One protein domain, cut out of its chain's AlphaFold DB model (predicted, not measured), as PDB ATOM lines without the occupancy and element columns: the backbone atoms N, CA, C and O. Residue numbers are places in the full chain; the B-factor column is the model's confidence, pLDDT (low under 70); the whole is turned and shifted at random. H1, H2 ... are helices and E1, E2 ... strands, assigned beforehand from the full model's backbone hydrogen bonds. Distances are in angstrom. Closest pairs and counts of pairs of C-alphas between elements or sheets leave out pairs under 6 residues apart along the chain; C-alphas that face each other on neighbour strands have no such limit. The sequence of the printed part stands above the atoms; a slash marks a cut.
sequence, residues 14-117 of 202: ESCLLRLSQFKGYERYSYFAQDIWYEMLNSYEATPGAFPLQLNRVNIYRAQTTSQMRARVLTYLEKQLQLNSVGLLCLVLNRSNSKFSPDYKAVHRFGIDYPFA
ATOM      1  N   GLU A  14       6.421 -33.426  21.501       92.81
ATOM      2  CA  GLU A  14       6.435 -34.843  21.858       92.81
ATOM      3  C   GLU A  14       7.023 -35.721  20.742       92.81
ATOM      4  O   GLU A  14       7.889 -36.552  20.998       92.81
ATOM      5  N   SER A  15       6.580 -35.536  19.497       91.94
ATOM      6  CA  SER A  15       7.092 -36.307  18.359       91.94
ATOM      7  C   SER A  15       8.564 -36.022  18.092       91.94
ATOM      8  O   SER A  15       9.347 -36.957  17.927       91.94
ATOM      9  N   CYS A  16       8.945 -34.745  18.126       91.94
ATOM     10  CA  CYS A  16      10.316 -34.329  17.867       91.94
ATOM     11  C   CYS A  16      11.282 -34.926  18.901       91.94
ATOM     12  O   CYS A  16      12.257 -35.575  18.529       91.94
ATOM     13  N   LEU A  17      10.976 -34.804  20.201       91.75
ATOM     14  CA  LEU A  17      11.814 -35.365  21.266       91.75
ATOM     15  C   LEU A  17      11.873 -36.896  21.225       91.75
ATOM     16  O   LEU A  17      12.907 -37.476  21.554       91.75
ATOM     17  N   LEU A  18      10.791 -37.558  20.811       90.25
ATOM     18  CA  LEU A  18      10.792 -39.006  20.632       90.25
ATOM     19  C   LEU A  18      11.725 -39.424  19.492       90.25
ATOM     20  O   LEU A  18      12.590 -40.274  19.698       90.25
ATOM     21  N   ARG A  19      11.593 -38.810  18.315       89.44
ATOM     22  CA  ARG A  19      12.471 -39.097  17.173       89.44
ATOM     23  C   ARG A  19      13.922 -38.788  17.495       89.44
ATOM     24  O   ARG A  19      14.791 -39.588  17.177       89.44
ATOM     25  N   LEU A  20      14.173 -37.674  18.178       89.00
ATOM     26  CA  LEU A  20      15.502 -37.295  18.635       89.00
ATOM     27  C   LEU A  20      16.100 -38.331  19.594       89.00
ATOM     28  O   LEU A  20      17.266 -38.689  19.448       89.00
ATOM     29  N   SER A  21      15.307 -38.848  20.539       90.81
ATOM     30  CA  SER A  21      15.765 -39.908  21.445       90.81
ATOM     31  C   SER A  21      16.188 -41.163  20.679       90.81
ATOM     32  O   SER A  21      17.278 -41.683  20.896       90.81
ATOM     33  N   GLN A  22      15.378 -41.594  19.711       88.44
ATOM     34  CA  GLN A  22      15.658 -42.778  18.898       88.44
ATOM     35  C   GLN A  22      16.867 -42.565  17.995       88.44
ATOM     36  O   GLN A  22      17.723 -43.435  17.877       88.44
ATOM     37  N   PHE A  23      16.957 -41.382  17.397       86.50
ATOM     38  CA  PHE A  23      18.068 -40.988  16.552       86.50
ATOM     39  C   PHE A  23      19.399 -40.986  17.323       86.50
ATOM     40  O   PHE A  23      20.419 -41.409  16.790       86.50
ATOM     41  N   LYS A  24      19.389 -40.601  18.607       87.12
ATOM     42  CA  LYS A  24      20.551 -40.722  19.502       87.12
ATOM     43  C   LYS A  24      20.783 -42.143  20.051       87.12
ATOM     44  O   LYS A  24      21.665 -42.326  20.883       87.12
ATOM     45  N   GLY A  25      20.015 -43.141  19.610       88.19
ATOM     46  CA  GLY A  25      20.186 -44.546  19.989       88.19
ATOM     47  C   GLY A  25      19.482 -44.967  21.282       88.19
ATOM     48  O   GLY A  25      19.712 -46.074  21.765       88.19
ATOM     49  N   TYR A  26      18.616 -44.128  21.855       87.12
ATOM     50  CA  TYR A  26      17.882 -44.484  23.068       87.12
ATOM     51  C   TYR A  26      16.678 -45.375  22.755       87.12
ATOM     52  O   TYR A  26      15.832 -45.042  21.926       87.12
ATOM     53  N   GLU A  27      16.541 -46.472  23.502       84.94
ATOM     54  CA  GLU A  27      15.379 -47.370  23.407       84.94
ATOM     55  C   GLU A  27      14.082 -46.697  23.892       84.94
ATOM     56  O   GLU A  27      12.986 -46.988  23.406       84.94
ATOM     57  N   ARG A  28      14.194 -45.802  24.881       84.62
ATOM     58  CA  ARG A  28      13.058 -45.167  25.560       84.62
ATOM     59  C   ARG A  28      13.308 -43.682  25.740       84.62
ATOM     60  O   ARG A  28      14.405 -43.279  26.131       84.62
ATOM     61  N   TYR A  29      12.252 -42.884  25.585       89.06
ATOM     62  CA  TYR A  29      12.333 -41.443  25.825       89.06
ATOM     63  C   TYR A  29      12.791 -41.130  27.255       89.06
ATOM     64  O   TYR A  29      13.528 -40.176  27.475       89.06
ATOM     65  N   SER A  30      12.384 -41.939  28.235       90.69
ATOM     66  CA  SER A  30      12.748 -41.718  29.635       90.69
ATOM     67  C   SER A  30      14.253 -41.785  29.885       90.69
ATOM     68  O   SER A  30      14.737 -41.022  30.711       90.69
ATOM     69  N   TYR A  31      14.983 -42.662  29.184       91.38
ATOM     70  CA  TYR A  31      16.442 -42.762  29.318       91.38
ATOM     71  C   TYR A  31      17.120 -41.546  28.694       91.38
ATOM     72  O   TYR A  31      17.922 -40.891  29.345       91.38
ATOM     73  N   PHE A  32      16.678 -41.152  27.499       92.06
ATOM     74  CA  PHE A  32      17.123 -39.910  26.869       92.06
ATOM     75  C   PHE A  32      16.889 -38.688  27.765       92.06
ATOM     76  O   PHE A  32      17.789 -37.887  27.990       92.06
ATOM     77  N   ALA A  33      15.682 -38.554  28.321       91.69
ATOM     78  CA  ALA A  33      15.331 -37.455  29.212       91.69
ATOM     79  C   ALA A  33      16.161 -37.455  30.504       91.69
ATOM     80  O   ALA A  33      16.457 -36.382  31.027       91.69
ATOM     81  N   GLN A  34      16.514 -38.635  31.016       90.88
ATOM     82  CA  GLN A  34      17.339 -38.797  32.207       90.88
ATOM     83  C   GLN A  34      18.802 -38.413  31.946       90.88
ATOM     84  O   GLN A  34      19.390 -37.720  32.772       90.88
ATOM     85  N   ASP A  35      19.363 -38.786  30.800       91.12
ATOM     86  CA  ASP A  35      20.758 -38.480  30.473       91.12
ATOM     87  C   ASP A  35      20.962 -36.983  30.228       91.12
ATOM     88  O   ASP A  35      21.822 -36.375  30.862       91.12
ATOM     89  N   ILE A  36      20.081 -36.341  29.448       88.00
ATOM     90  CA  ILE A  36      20.094 -34.873  29.279       88.00
ATOM     91  C   ILE A  36      19.985 -34.170  30.634       88.00
ATOM     92  O   ILE A  36      20.619 -33.149  30.898       88.00
ATOM     93  N   TRP A  37      19.129 -34.708  31.501       85.19
ATOM     94  CA  TRP A  37      18.933 -34.180  32.835       85.19
ATOM     95  C   TRP A  37      20.216 -34.257  33.679       85.19
ATOM     96  O   TRP A  37      20.577 -33.272  34.328       85.19
ATOM     97  N   TYR A  38      20.920 -35.391  33.660       86.44
ATOM     98  CA  TYR A  38      22.198 -35.554  34.358       86.44
ATOM     99  C   TYR A  38      23.290 -34.643  33.799       86.44
ATOM    100  O   TYR A  38      24.019 -34.028  34.579       86.44
ATOM    101  N   GLU A  39      23.373 -34.496  32.478       86.12
ATOM    102  CA  GLU A  39      24.305 -33.567  31.830       86.12
ATOM    103  C   GLU A  39      24.100 -32.129  32.333       86.12
ATOM    104  O   GLU A  39      25.063 -31.456  32.700       86.12
ATOM    105  N   MET A  40      22.846 -31.678  32.445       82.38
ATOM    106  CA  MET A  40      22.521 -30.337  32.946       82.38
ATOM    107  C   MET A  40      22.704 -30.156  34.458       82.38
ATOM    108  O   MET A  40      22.969 -29.047  34.926       82.38
ATOM    109  N   LEU A  41      22.534 -31.215  35.252       81.44
ATOM    110  CA  LEU A  41      22.870 -31.170  36.677       81.44
ATOM    111  C   LEU A  41      24.366 -30.927  36.875       81.44
ATOM    112  O   LEU A  41      24.749 -30.106  37.705       81.44
ATOM    113  N   ASN A  42      25.196 -31.601  36.079       78.06
ATOM    114  CA  ASN A  42      26.649 -31.476  36.146       78.06
ATOM    115  C   ASN A  42      27.149 -30.094  35.692       78.06
ATOM    116  O   ASN A  42      28.222 -29.673  36.116       78.06
ATOM    117  N   SER A  43      26.374 -29.361  34.884       73.56
ATOM    118  CA  SER A  43      26.673 -27.969  34.523       73.56
ATOM    119  C   SER A  43      26.196 -26.932  35.556       73.56
ATOM    120  O   SER A  43      26.351 -25.737  35.319       73.56
ATOM    121  N   TYR A  44      25.646 -27.355  36.706       66.12
ATOM    122  CA  TYR A  44      25.019 -26.507  37.740       66.12
ATOM    123  C   TYR A  44      23.810 -25.686  37.258       66.12
ATOM    124  O   TYR A  44      23.365 -24.755  37.932       66.12
ATOM    125  N   GLU A  45      23.224 -26.030  36.110       68.62
ATOM    126  CA  GLU A  45      22.148 -25.238  35.506       68.62
ATOM    127  C   GLU A  45      20.736 -25.686  35.925       68.62
ATOM    128  O   GLU A  45      19.753 -25.074  35.485       68.62
ATOM    129  N   ALA A  46      20.612 -26.728  36.764       68.25
ATOM    130  CA  ALA A  46      19.352 -27.447  36.946       68.25
ATOM    131  C   ALA A  46      19.022 -27.918  38.387       68.25
ATOM    132  O   ALA A  46      19.897 -28.171  39.206       68.25
ATOM    133  N   THR A  47      17.722 -28.057  38.694       71.50
ATOM    134  CA  THR A  47      17.170 -28.569  39.974       71.50
ATOM    135  C   THR A  47      16.572 -29.989  39.861       71.50
ATOM    136  O   THR A  47      15.716 -30.177  38.995       71.50
ATOM    137  N   PRO A  48      16.913 -30.973  40.727       67.25
ATOM    138  CA  PRO A  48      16.436 -32.367  40.659       67.25
ATOM    139  C   PRO A  48      14.975 -32.554  40.217       67.25
ATOM    140  O   PRO A  48      14.054 -31.997  40.809       67.25
ATOM    141  N   GLY A  49      14.763 -33.363  39.171       68.75
ATOM    142  CA  GLY A  49      13.429 -33.727  38.677       68.75
ATOM    143  C   GLY A  49      12.724 -32.663  37.826       68.75
ATOM    144  O   GLY A  49      11.530 -32.793  37.541       68.75
ATOM    145  N   ALA A  50      13.420 -31.604  37.408       73.75
ATOM    146  CA  ALA A  50      12.785 -30.500  36.700       73.75
ATOM    147  C   ALA A  50      12.432 -30.795  35.230       73.75
ATOM    148  O   ALA A  50      11.466 -30.212  34.713       73.75
ATOM    149  N   PHE A  51      13.144 -31.722  34.576       86.75
ATOM    150  CA  PHE A  51      12.785 -32.222  33.247       86.75
ATOM    151  C   PHE A  51      11.941 -33.507  33.339       86.75
ATOM    152  O   PHE A  51      12.299 -34.432  34.070       86.75
ATOM    153  N   PRO A  52      10.785 -33.584  32.654       89.31
ATOM    154  CA  PRO A  52       9.876 -34.711  32.810       89.31
ATOM    155  C   PRO A  52      10.353 -35.955  32.052       89.31
ATOM    156  O   PRO A  52      10.527 -35.919  30.842       89.31
ATOM    157  N   LEU A  53      10.409 -37.097  32.742       90.75
ATOM    158  CA  LEU A  53      10.688 -38.404  32.122       90.75
ATOM    159  C   LEU A  53       9.514 -38.948  31.291       90.75
ATOM    160  O   LEU A  53       9.664 -39.910  30.542       90.75
ATOM    161  N   GLN A  54       8.317 -38.368  31.442       87.88
ATOM    162  CA  GLN A  54       7.144 -38.743  30.656       87.88
ATOM    163  C   GLN A  54       6.945 -37.782  29.484       87.88
ATOM    164  O   GLN A  54       6.744 -36.583  29.687       87.88
ATOM    165  N   LEU A  55       6.887 -38.333  28.267       87.94
ATOM    166  CA  LEU A  55       6.755 -37.551  27.037       87.94
ATOM    167  C   LEU A  55       5.512 -36.649  27.041       87.94
ATOM    168  O   LEU A  55       5.581 -35.484  26.687       87.94
ATOM    169  N   ASN A  56       4.376 -37.128  27.550       85.19
ATOM    170  CA  ASN A  56       3.142 -36.334  27.623       85.19
ATOM    171  C   ASN A  56       3.212 -35.137  28.591       85.19
ATOM    172  O   ASN A  56       2.238 -34.393  28.710       85.19
ATOM    173  N   ARG A  57       4.316 -34.970  29.326       89.38
ATOM    174  CA  ARG A  57       4.540 -33.872  30.263       89.38
ATOM    175  C   ARG A  57       5.549 -32.854  29.757       89.38
ATOM    176  O   ARG A  57       5.699 -31.868  30.458       89.38
ATOM    177  N   VAL A  58       6.185 -33.024  28.598       91.00
ATOM    178  CA  VAL A  58       7.310 -32.181  28.132       91.00
ATOM    179  C   VAL A  58       6.952 -30.721  27.892       91.00
ATOM    180  O   VAL A  58       7.715 -29.832  28.263       91.00
ATOM    181  N   ASN A  59       5.763 -30.458  27.352       93.19
ATOM    182  CA  ASN A  59       5.335 -29.102  27.031       93.19
ATOM    183  C   ASN A  59       5.319 -28.168  28.256       93.19
ATOM    184  O   ASN A  59       4.889 -28.552  29.352       93.19
ATOM    185  N   ILE A  60       5.739 -26.912  28.066       93.69
ATOM    186  CA  ILE A  60       5.909 -25.928  29.147       93.69
ATOM    187  C   ILE A  60       4.584 -25.606  29.840       93.69
ATOM    188  O   ILE A  60       4.565 -25.465  31.064       93.69
ATOM    189  N   TYR A  61       3.454 -25.587  29.122       93.25
ATOM    190  CA  TYR A  61       2.153 -25.315  29.749       93.25
ATOM    191  C   TYR A  61       1.801 -26.276  30.901       93.25
ATOM    192  O   TYR A  61       1.067 -25.899  31.824       93.25
ATOM    193  N   ARG A  62       2.356 -27.499  30.887       89.56
ATOM    194  CA  ARG A  62       2.149 -28.527  31.921       89.56
ATOM    195  C   ARG A  62       3.038 -28.358  33.156       89.56
ATOM    196  O   ARG A  62       2.810 -29.046  34.146       89.56
ATOM    197  N   ALA A  63       4.039 -27.483  33.119       88.19
ATOM    198  CA  ALA A  63       5.018 -27.327  34.190       88.19
ATOM    199  C   ALA A  63       4.467 -26.459  35.320       88.19
ATOM    200  O   ALA A  63       4.277 -25.271  35.115       88.19
ATOM    201  N   GLN A  64       4.203 -26.985  36.514       84.25
ATOM    202  CA  GLN A  64       3.673 -26.157  37.610       84.25
ATOM    203  C   GLN A  64       4.691 -25.103  38.069       84.25
ATOM    204  O   GLN A  64       4.401 -23.914  37.969       84.25
ATOM    205  N   THR A  65       5.886 -25.548  38.456       84.44
ATOM    206  CA  THR A  65       6.983 -24.709  38.970       84.44
ATOM    207  C   THR A  65       8.264 -24.793  38.130       84.44
ATOM    208  O   THR A  65       9.188 -24.021  38.345       84.44
ATOM    209  N   THR A  66       8.329 -25.697  37.144       86.69
ATOM    210  CA  THR A  66       9.568 -26.021  36.407       86.69
ATOM    211  C   THR A  66       9.587 -25.530  34.954       86.69
ATOM    212  O   THR A  66      10.330 -26.052  34.125       86.69
ATOM    213  N   SER A  67       8.768 -24.530  34.607       89.31
ATOM    214  CA  SER A  67       8.655 -24.003  33.235       89.31
ATOM    215  C   SER A  67       9.986 -23.473  32.697       89.31
ATOM    216  O   SER A  67      10.389 -23.844  31.596       89.31
ATOM    217  N   GLN A  68      10.688 -22.665  33.496       87.56
ATOM    218  CA  GLN A  68      11.991 -22.097  33.140       87.56
ATOM    219  C   GLN A  68      13.037 -23.187  32.904       87.56
ATOM    220  O   GLN A  68      13.806 -23.112  31.950       87.56
ATOM    221  N   MET A  69      13.028 -24.236  33.729       86.88
ATOM    222  CA  MET A  69      13.989 -25.319  33.580       86.88
ATOM    223  C   MET A  69      13.734 -26.145  32.319       86.88
ATOM    224  O   MET A  69      14.662 -26.522  31.620       86.88
ATOM    225  N   ARG A  70      12.471 -26.367  31.951       89.81
ATOM    226  CA  ARG A  70      12.159 -27.024  30.675       89.81
ATOM    227  C   ARG A  70      12.623 -26.204  29.481       89.81
ATOM    228  O   ARG A  70      13.181 -26.783  28.559       89.81
ATOM    229  N   ALA A  71      12.433 -24.884  29.511       89.56
ATOM    230  CA  ALA A  71      12.951 -24.009  28.463       89.56
ATOM    231  C   ALA A  71      14.477 -24.128  28.347       89.56
ATOM    232  O   ALA A  71      14.981 -24.358  27.256       89.56
ATOM    233  N   ARG A  72      15.198 -24.084  29.477       88.25
ATOM    234  CA  ARG A  72      16.659 -24.254  29.517       88.25
ATOM    235  C   ARG A  72      17.122 -25.593  28.939       88.25
ATOM    236  O   ARG A  72      18.046 -25.592  28.136       88.25
ATOM    237  N   VAL A  73      16.465 -26.706  29.281       88.75
ATOM    238  CA  VAL A  73      16.783 -28.030  28.704       88.75
ATOM    239  C   VAL A  73      16.610 -28.034  27.190       88.75
ATOM    240  O   VAL A  73      17.465 -28.535  26.466       88.75
ATOM    241  N   LEU A  74      15.519 -27.453  26.692       89.94
ATOM    242  CA  LEU A  74      15.271 -27.381  25.255       89.94
ATOM    243  C   LEU A  74      16.301 -26.489  24.552       89.94
ATOM    244  O   LEU A  74      16.817 -26.886  23.516       89.94
ATOM    245  N   THR A  75      16.678 -25.353  25.144       88.12
ATOM    246  CA  THR A  75      17.756 -24.492  24.630       88.12
ATOM    247  C   THR A  75      19.115 -25.191  24.642       88.12
ATOM    248  O   THR A  75      19.896 -25.043  23.704       88.12
ATOM    249  N   TYR A  76      19.420 -25.963  25.688       87.25
ATOM    250  CA  TYR A  76      20.638 -26.769  25.745       87.25
ATOM    251  C   TYR A  76      20.672 -27.781  24.593       87.25
ATOM    252  O   TYR A  76      21.669 -27.867  23.875       87.25
ATOM    253  N   LEU A  77      19.561 -28.480  24.351       87.25
ATOM    254  CA  LEU A  77      19.442 -29.421  23.238       87.25
ATOM    255  C   LEU A  77      19.574 -28.754  21.871       87.25
ATOM    256  O   LEU A  77      20.236 -29.310  21.000       87.25
ATOM    257  N   GLU A  78      18.997 -27.568  21.680       87.38
ATOM    258  CA  GLU A  78      19.156 -26.809  20.436       87.38
ATOM    259  C   GLU A  78      20.622 -26.499  20.137       87.38
ATOM    260  O   GLU A  78      21.072 -26.689  19.008       87.38
ATOM    261  N   LYS A  79      21.378 -26.076  21.159       85.06
ATOM    262  CA  LYS A  79      22.814 -25.802  21.032       85.06
ATOM    263  C   LYS A  79      23.604 -27.061  20.684       85.06
ATOM    264  O   LYS A  79      24.456 -27.011  19.803       85.06
ATOM    265  N   GLN A  80      23.309 -28.183  21.345       84.06
ATOM    266  CA  GLN A  80      23.964 -29.470  21.077       84.06
ATOM    267  C   GLN A  80      23.714 -29.968  19.648       84.06
ATOM    268  O   GLN A  80      24.578 -30.607  19.057       84.06
ATOM    269  N   LEU A  81      22.535 -29.679  19.100       82.00
ATOM    270  CA  LEU A  81      22.134 -30.094  17.757       82.00
ATOM    271  C   LEU A  81      22.544 -29.113  16.654       82.00
ATOM    272  O   LEU A  81      22.314 -29.418  15.491       82.00
ATOM    273  N   GLN A  82      23.128 -27.958  16.999       81.25
ATOM    274  CA  GLN A  82      23.536 -26.923  16.038       81.25
ATOM    275  C   GLN A  82      22.407 -26.555  15.053       81.25
ATOM    276  O   GLN A  82      22.626 -26.401  13.854       81.25
ATOM    277  N   LEU A  83      21.172 -26.458  15.561       72.88
ATOM    278  CA  LEU A  83      19.988 -26.271  14.722       72.88
ATOM    279  C   LEU A  83      19.963 -24.878  14.092       72.88
ATOM    280  O   LEU A  83      19.927 -23.861  14.787       72.88
ATOM    281  N   ASN A  84      19.869 -24.847  12.765       57.91
ATOM    282  CA  ASN A  84      19.796 -23.624  11.978       57.91
ATOM    283  C   ASN A  84      18.342 -23.423  11.518       57.91
ATOM    284  O   ASN A  84      17.788 -24.281  10.841       57.91
ATOM    285  N   SER A  85      17.735 -22.279  11.855       57.72
ATOM    286  CA  SER A  85      16.432 -21.743  11.385       57.72
ATOM    287  C   SER A  85      15.132 -22.069  12.150       57.72
ATOM    288  O   SER A  85      14.274 -21.188  12.202       57.72
ATOM    289  N   VAL A  86      14.964 -23.222  12.812       64.94
ATOM    290  CA  VAL A  86      13.795 -23.480  13.691       64.94
ATOM    291  C   VAL A  86      14.227 -24.291  14.908       64.94
ATOM    292  O   VAL A  86      14.572 -25.460  14.788       64.94
ATOM    293  N   GLY A  87      14.209 -23.674  16.088       80.62
ATOM    294  CA  GLY A  87      14.572 -24.342  17.335       80.62
ATOM    295  C   GLY A  87      13.471 -25.265  17.879       80.62
ATOM    296  O   GLY A  87      12.287 -25.116  17.567       80.62
ATOM    297  N   LEU A  88      13.842 -26.193  18.765       88.62
ATOM    298  CA  LEU A  88      12.920 -26.987  19.586       88.62
ATOM    299  C   LEU A  88      11.906 -26.129  20.356       88.62
ATOM    300  O   LEU A  88      10.751 -26.530  20.505       88.62
ATOM    301  N   LEU A  89      12.301 -24.943  20.823       88.69
ATOM    302  CA  LEU A  89      11.440 -23.996  21.530       88.69
ATOM    303  C   LEU A  89      10.253 -23.540  20.680       88.69
ATOM    304  O   LEU A  89       9.175 -23.292  21.220       88.69
ATOM    305  N   CYS A  90      10.407 -23.492  19.358       89.25
ATOM    306  CA  CYS A  90       9.322 -23.150  18.443       89.25
ATOM    307  C   CYS A  90       8.218 -24.223  18.420       89.25
ATOM    308  O   CYS A  90       7.052 -23.916  18.170       89.25
ATOM    309  N   LEU A  91       8.549 -25.480  18.733       91.94
ATOM    310  CA  LEU A  91       7.579 -26.577  18.787       91.94
ATOM    311  C   LEU A  91       6.777 -26.596  20.096       91.94
ATOM    312  O   LEU A  91       5.744 -27.266  20.166       91.94
ATOM    313  N   VAL A  92       7.220 -25.860  21.119       93.25
ATOM    314  CA  VAL A  92       6.642 -25.874  22.467       93.25
ATOM    315  C   VAL A  92       5.280 -25.186  22.514       93.25
ATOM    316  O   VAL A  92       5.103 -24.058  22.059       93.25
ATOM    317  N   LEU A  93       4.324 -25.827  23.187       95.38
ATOM    318  CA  LEU A  93       3.133 -25.165  23.708       95.38
ATOM    319  C   LEU A  93       3.449 -24.487  25.047       95.38
ATOM    320  O   LEU A  93       3.697 -25.141  26.072       95.38
ATOM    321  N   ASN A  94       3.391 -23.160  25.044       94.50
ATOM    322  CA  ASN A  94       3.596 -22.320  26.216       94.50
ATOM    323  C   ASN A  94       2.276 -22.010  26.924       94.50
ATOM    324  O   ASN A  94       1.191 -22.148  26.357       94.50
ATOM    325  N   ARG A  95       2.363 -21.573  28.185       93.06
ATOM    326  CA  ARG A  95       1.232 -20.873  28.810       93.06
ATOM    327  C   ARG A  95       1.064 -19.530  28.118       93.06
ATOM    328  O   ARG A  95       2.063 -18.879  27.831       93.06
ATOM    329  N   SER A  96      -0.178 -19.131  27.899       93.50
ATOM    330  CA  SER A  96      -0.501 -17.781  27.462       93.50
ATOM    331  C   SER A  96      -1.126 -16.997  28.611       93.50
ATOM    332  O   SER A  96      -1.822 -17.574  29.453       93.50
ATOM    333  N   ASN A  97      -0.876 -15.688  28.633       91.75
ATOM    334  CA  ASN A  97      -1.565 -14.751  29.521       91.75
ATOM    335  C   ASN A  97      -2.921 -14.311  28.944       91.75
ATOM    336  O   ASN A  97      -3.722 -13.707  29.658       91.75
ATOM    337  N   SER A  98      -3.193 -14.632  27.676       93.56
ATOM    338  CA  SER A  98      -4.469 -14.365  27.021       93.56
ATOM    339  C   SER A  98      -5.597 -15.198  27.627       93.56
ATOM    340  O   SER A  98      -5.398 -16.293  28.168       93.56
ATOM    341  N   LYS A  99      -6.818 -14.680  27.502       93.31
ATOM    342  CA  LYS A  99      -8.049 -15.340  27.937       93.31
ATOM    343  C   LYS A  99      -9.062 -15.353  26.801       93.31
ATOM    344  O   LYS A  99      -9.166 -14.390  26.049       93.31
ATOM    345  N   PHE A 100      -9.840 -16.426  26.724       92.12
ATOM    346  CA  PHE A 100     -11.010 -16.517  25.856       92.12
ATOM    347  C   PHE A 100     -12.281 -16.435  26.709       92.12
ATOM    348  O   PHE A 100     -12.355 -17.070  27.760       92.12
ATOM    349  N   SER A 101     -13.272 -15.656  26.271       87.81
ATOM    350  CA  SER A 101     -14.493 -15.382  27.046       87.81
ATOM    351  C   SER A 101     -15.221 -16.666  27.504       87.81
ATOM    352  O   SER A 101     -15.343 -17.599  26.703       87.81
ATOM    353  N   PRO A 102     -15.719 -16.750  28.756       85.25
ATOM    354  CA  PRO A 102     -15.616 -15.734  29.807       85.25
ATOM    355  C   PRO A 102     -14.274 -15.761  30.563       85.25
ATOM    356  O   PRO A 102     -13.813 -14.708  30.973       85.25
ATOM    357  N   ASP A 103     -13.614 -16.919  30.709       85.69
ATOM    358  CA  ASP A 103     -12.333 -17.052  31.440       85.69
ATOM    359  C   ASP A 103     -11.550 -18.335  31.068       85.69
ATOM    360  O   ASP A 103     -10.825 -18.940  31.869       85.69
ATOM    361  N   TYR A 104     -11.683 -18.806  29.830       91.38
ATOM    362  CA  TYR A 104     -10.912 -19.950  29.357       91.38
ATOM    363  C   TYR A 104      -9.435 -19.578  29.217       91.38
ATOM    364  O   TYR A 104      -9.061 -18.692  28.446       91.38
ATOM    365  N   LYS A 105      -8.584 -20.315  29.943       94.88
ATOM    366  CA  LYS A 105      -7.120 -20.240  29.825       94.88
ATOM    367  C   LYS A 105      -6.684 -20.471  28.380       94.88
ATOM    368  O   LYS A 105      -7.329 -21.237  27.664       94.88
ATOM    369  N   ALA A 106      -5.552 -19.896  27.997       95.69
ATOM    370  CA  ALA A 106      -4.969 -20.073  26.677       95.69
ATOM    371  C   ALA A 106      -3.586 -20.746  26.725       95.69
ATOM    372  O   ALA A 106      -2.878 -20.729  27.739       95.69
ATOM    373  N   VAL A 107      -3.206 -21.353  25.604       95.81
ATOM    374  CA  VAL A 107      -1.842 -21.815  25.316       95.81
ATOM    375  C   VAL A 107      -1.324 -21.112  24.078       95.81
ATOM    376  O   VAL A 107      -2.105 -20.788  23.192       95.81
ATOM    377  N   HIS A 108      -0.017 -20.911  24.014       94.75
ATOM    378  CA  HIS A 108       0.621 -20.138  22.959       94.75
ATOM    379  C   HIS A 108       1.591 -20.996  22.148       94.75
ATOM    380  O   HIS A 108       2.382 -21.745  22.733       94.75
ATOM    381  N   ARG A 109       1.567 -20.855  20.819       93.00
ATOM    382  CA  ARG A 109       2.589 -21.394  19.907       93.00
ATOM    383  C   ARG A 109       2.609 -20.588  18.609       93.00
ATOM    384  O   ARG A 109       1.553 -20.353  18.031       93.00
ATOM    385  N   PHE A 110       3.804 -20.223  18.139       87.38
ATOM    386  CA  PHE A 110       4.025 -19.473  16.890       87.38
ATOM    387  C   PHE A 110       3.171 -18.200  16.746       87.38
ATOM    388  O   PHE A 110       2.526 -17.995  15.724       87.38
ATOM    389  N   GLY A 111       3.125 -17.349  17.774       88.44
ATOM    390  CA  GLY A 111       2.372 -16.091  17.696       88.44
ATOM    391  C   GLY A 111       0.852 -16.258  17.796       88.44
ATOM    392  O   GLY A 111       0.135 -15.266  17.761       88.44
ATOM    393  N   ILE A 112       0.356 -17.489  17.955       92.31
ATOM    394  CA  ILE A 112      -1.071 -17.802  18.017       92.31
ATOM    395  C   ILE A 112      -1.423 -18.319  19.409       92.31
ATOM    396  O   ILE A 112      -0.778 -19.232  19.938       92.31
ATOM    397  N   ASP A 113      -2.488 -17.756  19.979       95.44
ATOM    398  CA  ASP A 113      -3.123 -18.261  21.188       95.44
ATOM    399  C   ASP A 113      -4.275 -19.207  20.850       95.44
ATOM    400  O   ASP A 113      -5.125 -18.926  20.007       95.44
ATOM    401  N   TYR A 114      -4.330 -20.328  21.561       94.69
ATOM    402  CA  TYR A 114      -5.373 -21.336  21.439       94.69
ATOM    403  C   TYR A 114      -6.109 -21.475  22.772       94.69
ATOM    404  O   TYR A 114      -5.455 -21.516  23.822       94.69
ATOM    405  N   PRO A 115      -7.445 -21.643  22.776       95.12
ATOM    406  CA  PRO A 115      -8.165 -21.999  23.989       95.12
ATOM    407  C   PRO A 115      -7.619 -23.309  24.562       95.12
ATOM    408  O   PRO A 115      -7.591 -24.338  23.887       95.12
ATOM    409  N   PHE A 116      -7.232 -23.315  25.836       94.06
ATOM    410  CA  PHE A 116      -6.741 -24.516  26.519       94.06
ATOM    411  C   PHE A 116      -7.772 -25.652  26.479       94.06
ATOM    412  O   PHE A 116      -7.407 -26.824  26.410       94.06
ATOM    413  N   ALA A 117      -9.064 -25.308  26.465       93.31
ATOM    414  CA  ALA A 117     -10.165 -26.254  26.321       93.31
ATOM    415  C   ALA A 117     -10.116 -27.056  25.007       93.31
ATOM    416  O   ALA A 117     -10.658 -28.159  24.950       93.31
TER     417      ALA A 117
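This is residues 14 to 117 of the 202 residues of an uncharacterized protein of Vibrio variabilis (UniProt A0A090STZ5). The model has two parts set end to end: a helical part, in which H2 reaches across from H1 to H3 about perpendicular to both, and a small twisted sheet of three strands that extends away from the helices and makes much of the length. The short helix H4 lies beside H3 and leads the chain into the sheet, while the long stretch of residues 43 to 66, with no named element, joins H2 to H3. The printed part has 104 residues with four named helices followed by three named strands, H1 H2 H3 H4 E1 E2 E3; the sheet runs E1 E2 E3 and is antiparallel. The class is mixed, helices and strands. The whole is compact by its radius of gyration of the C-alphas, 14.5 A, yet elongated in outline, spanning 46 by 29 by 23 A.

H1 holds residues 14 to 23 and begins with C-alpha 14 at (6.435, -34.843, 21.858). H2, residues 29 to 42, and H3, residues 67 to 80, each measure 20.3 A from first to last C-alpha. H4 is residues 88 to 91, with C-alpha 88 at (12.920, -26.987, 19.586). E1, residues 94 to 100, is 15.7 A long and E2, residues 104 to 109, is 16.5 A long. E3, residues 112 to 115, ends with C-alpha 115 at (-8.165, -21.999, 23.989).

H1 touches H2, about perpendicular at 83 degrees, with Ser 21 and Phe 32 as the closest C-alphas, 5.6 A apart; H2 does so with residues 29 to 32 alone. H2 and H3 only just touch, with 3 pairs of C-alphas within 8 A, the closest being Met 40 and Val 73 at 7.5 A; their lines are about perpendicular at 88 degrees. H2 touches H3 with residues 36 to 40 alone, and H3 touches H2 with residue 73 alone. H1 and H3 are apart. H3 touches H4, where the C-alphas of Leu 74 and Leu 88 are the closest at 6.1 A. Every O i to N i+4 pair is within hydrogen-bond range in H1, H2 and H3; H4 is too short for such a pair. E1, E2 and E3 form a meander, each strand the antiparallel neighbour of the one before. In the hairpin of E1 and E2, N 104 and O 100 are within hydrogen-bond range at 2.8 A. In the hairpin of E2 and E3, N 114 and O 107 are within that range at 2.8 A. H1, H2, H3 and H4 are not on the sheet.

The two C-alphas farthest apart, those of Gly 25 and Pro 102, are 47.0 A from each other. The printed part has no cut, and the link from H2 to H3, 24 residues, is long. The mean pLDDT of the printed part is 86.8, and residues 44 to 46, 48 to 49 and 84 to 86 are under 70.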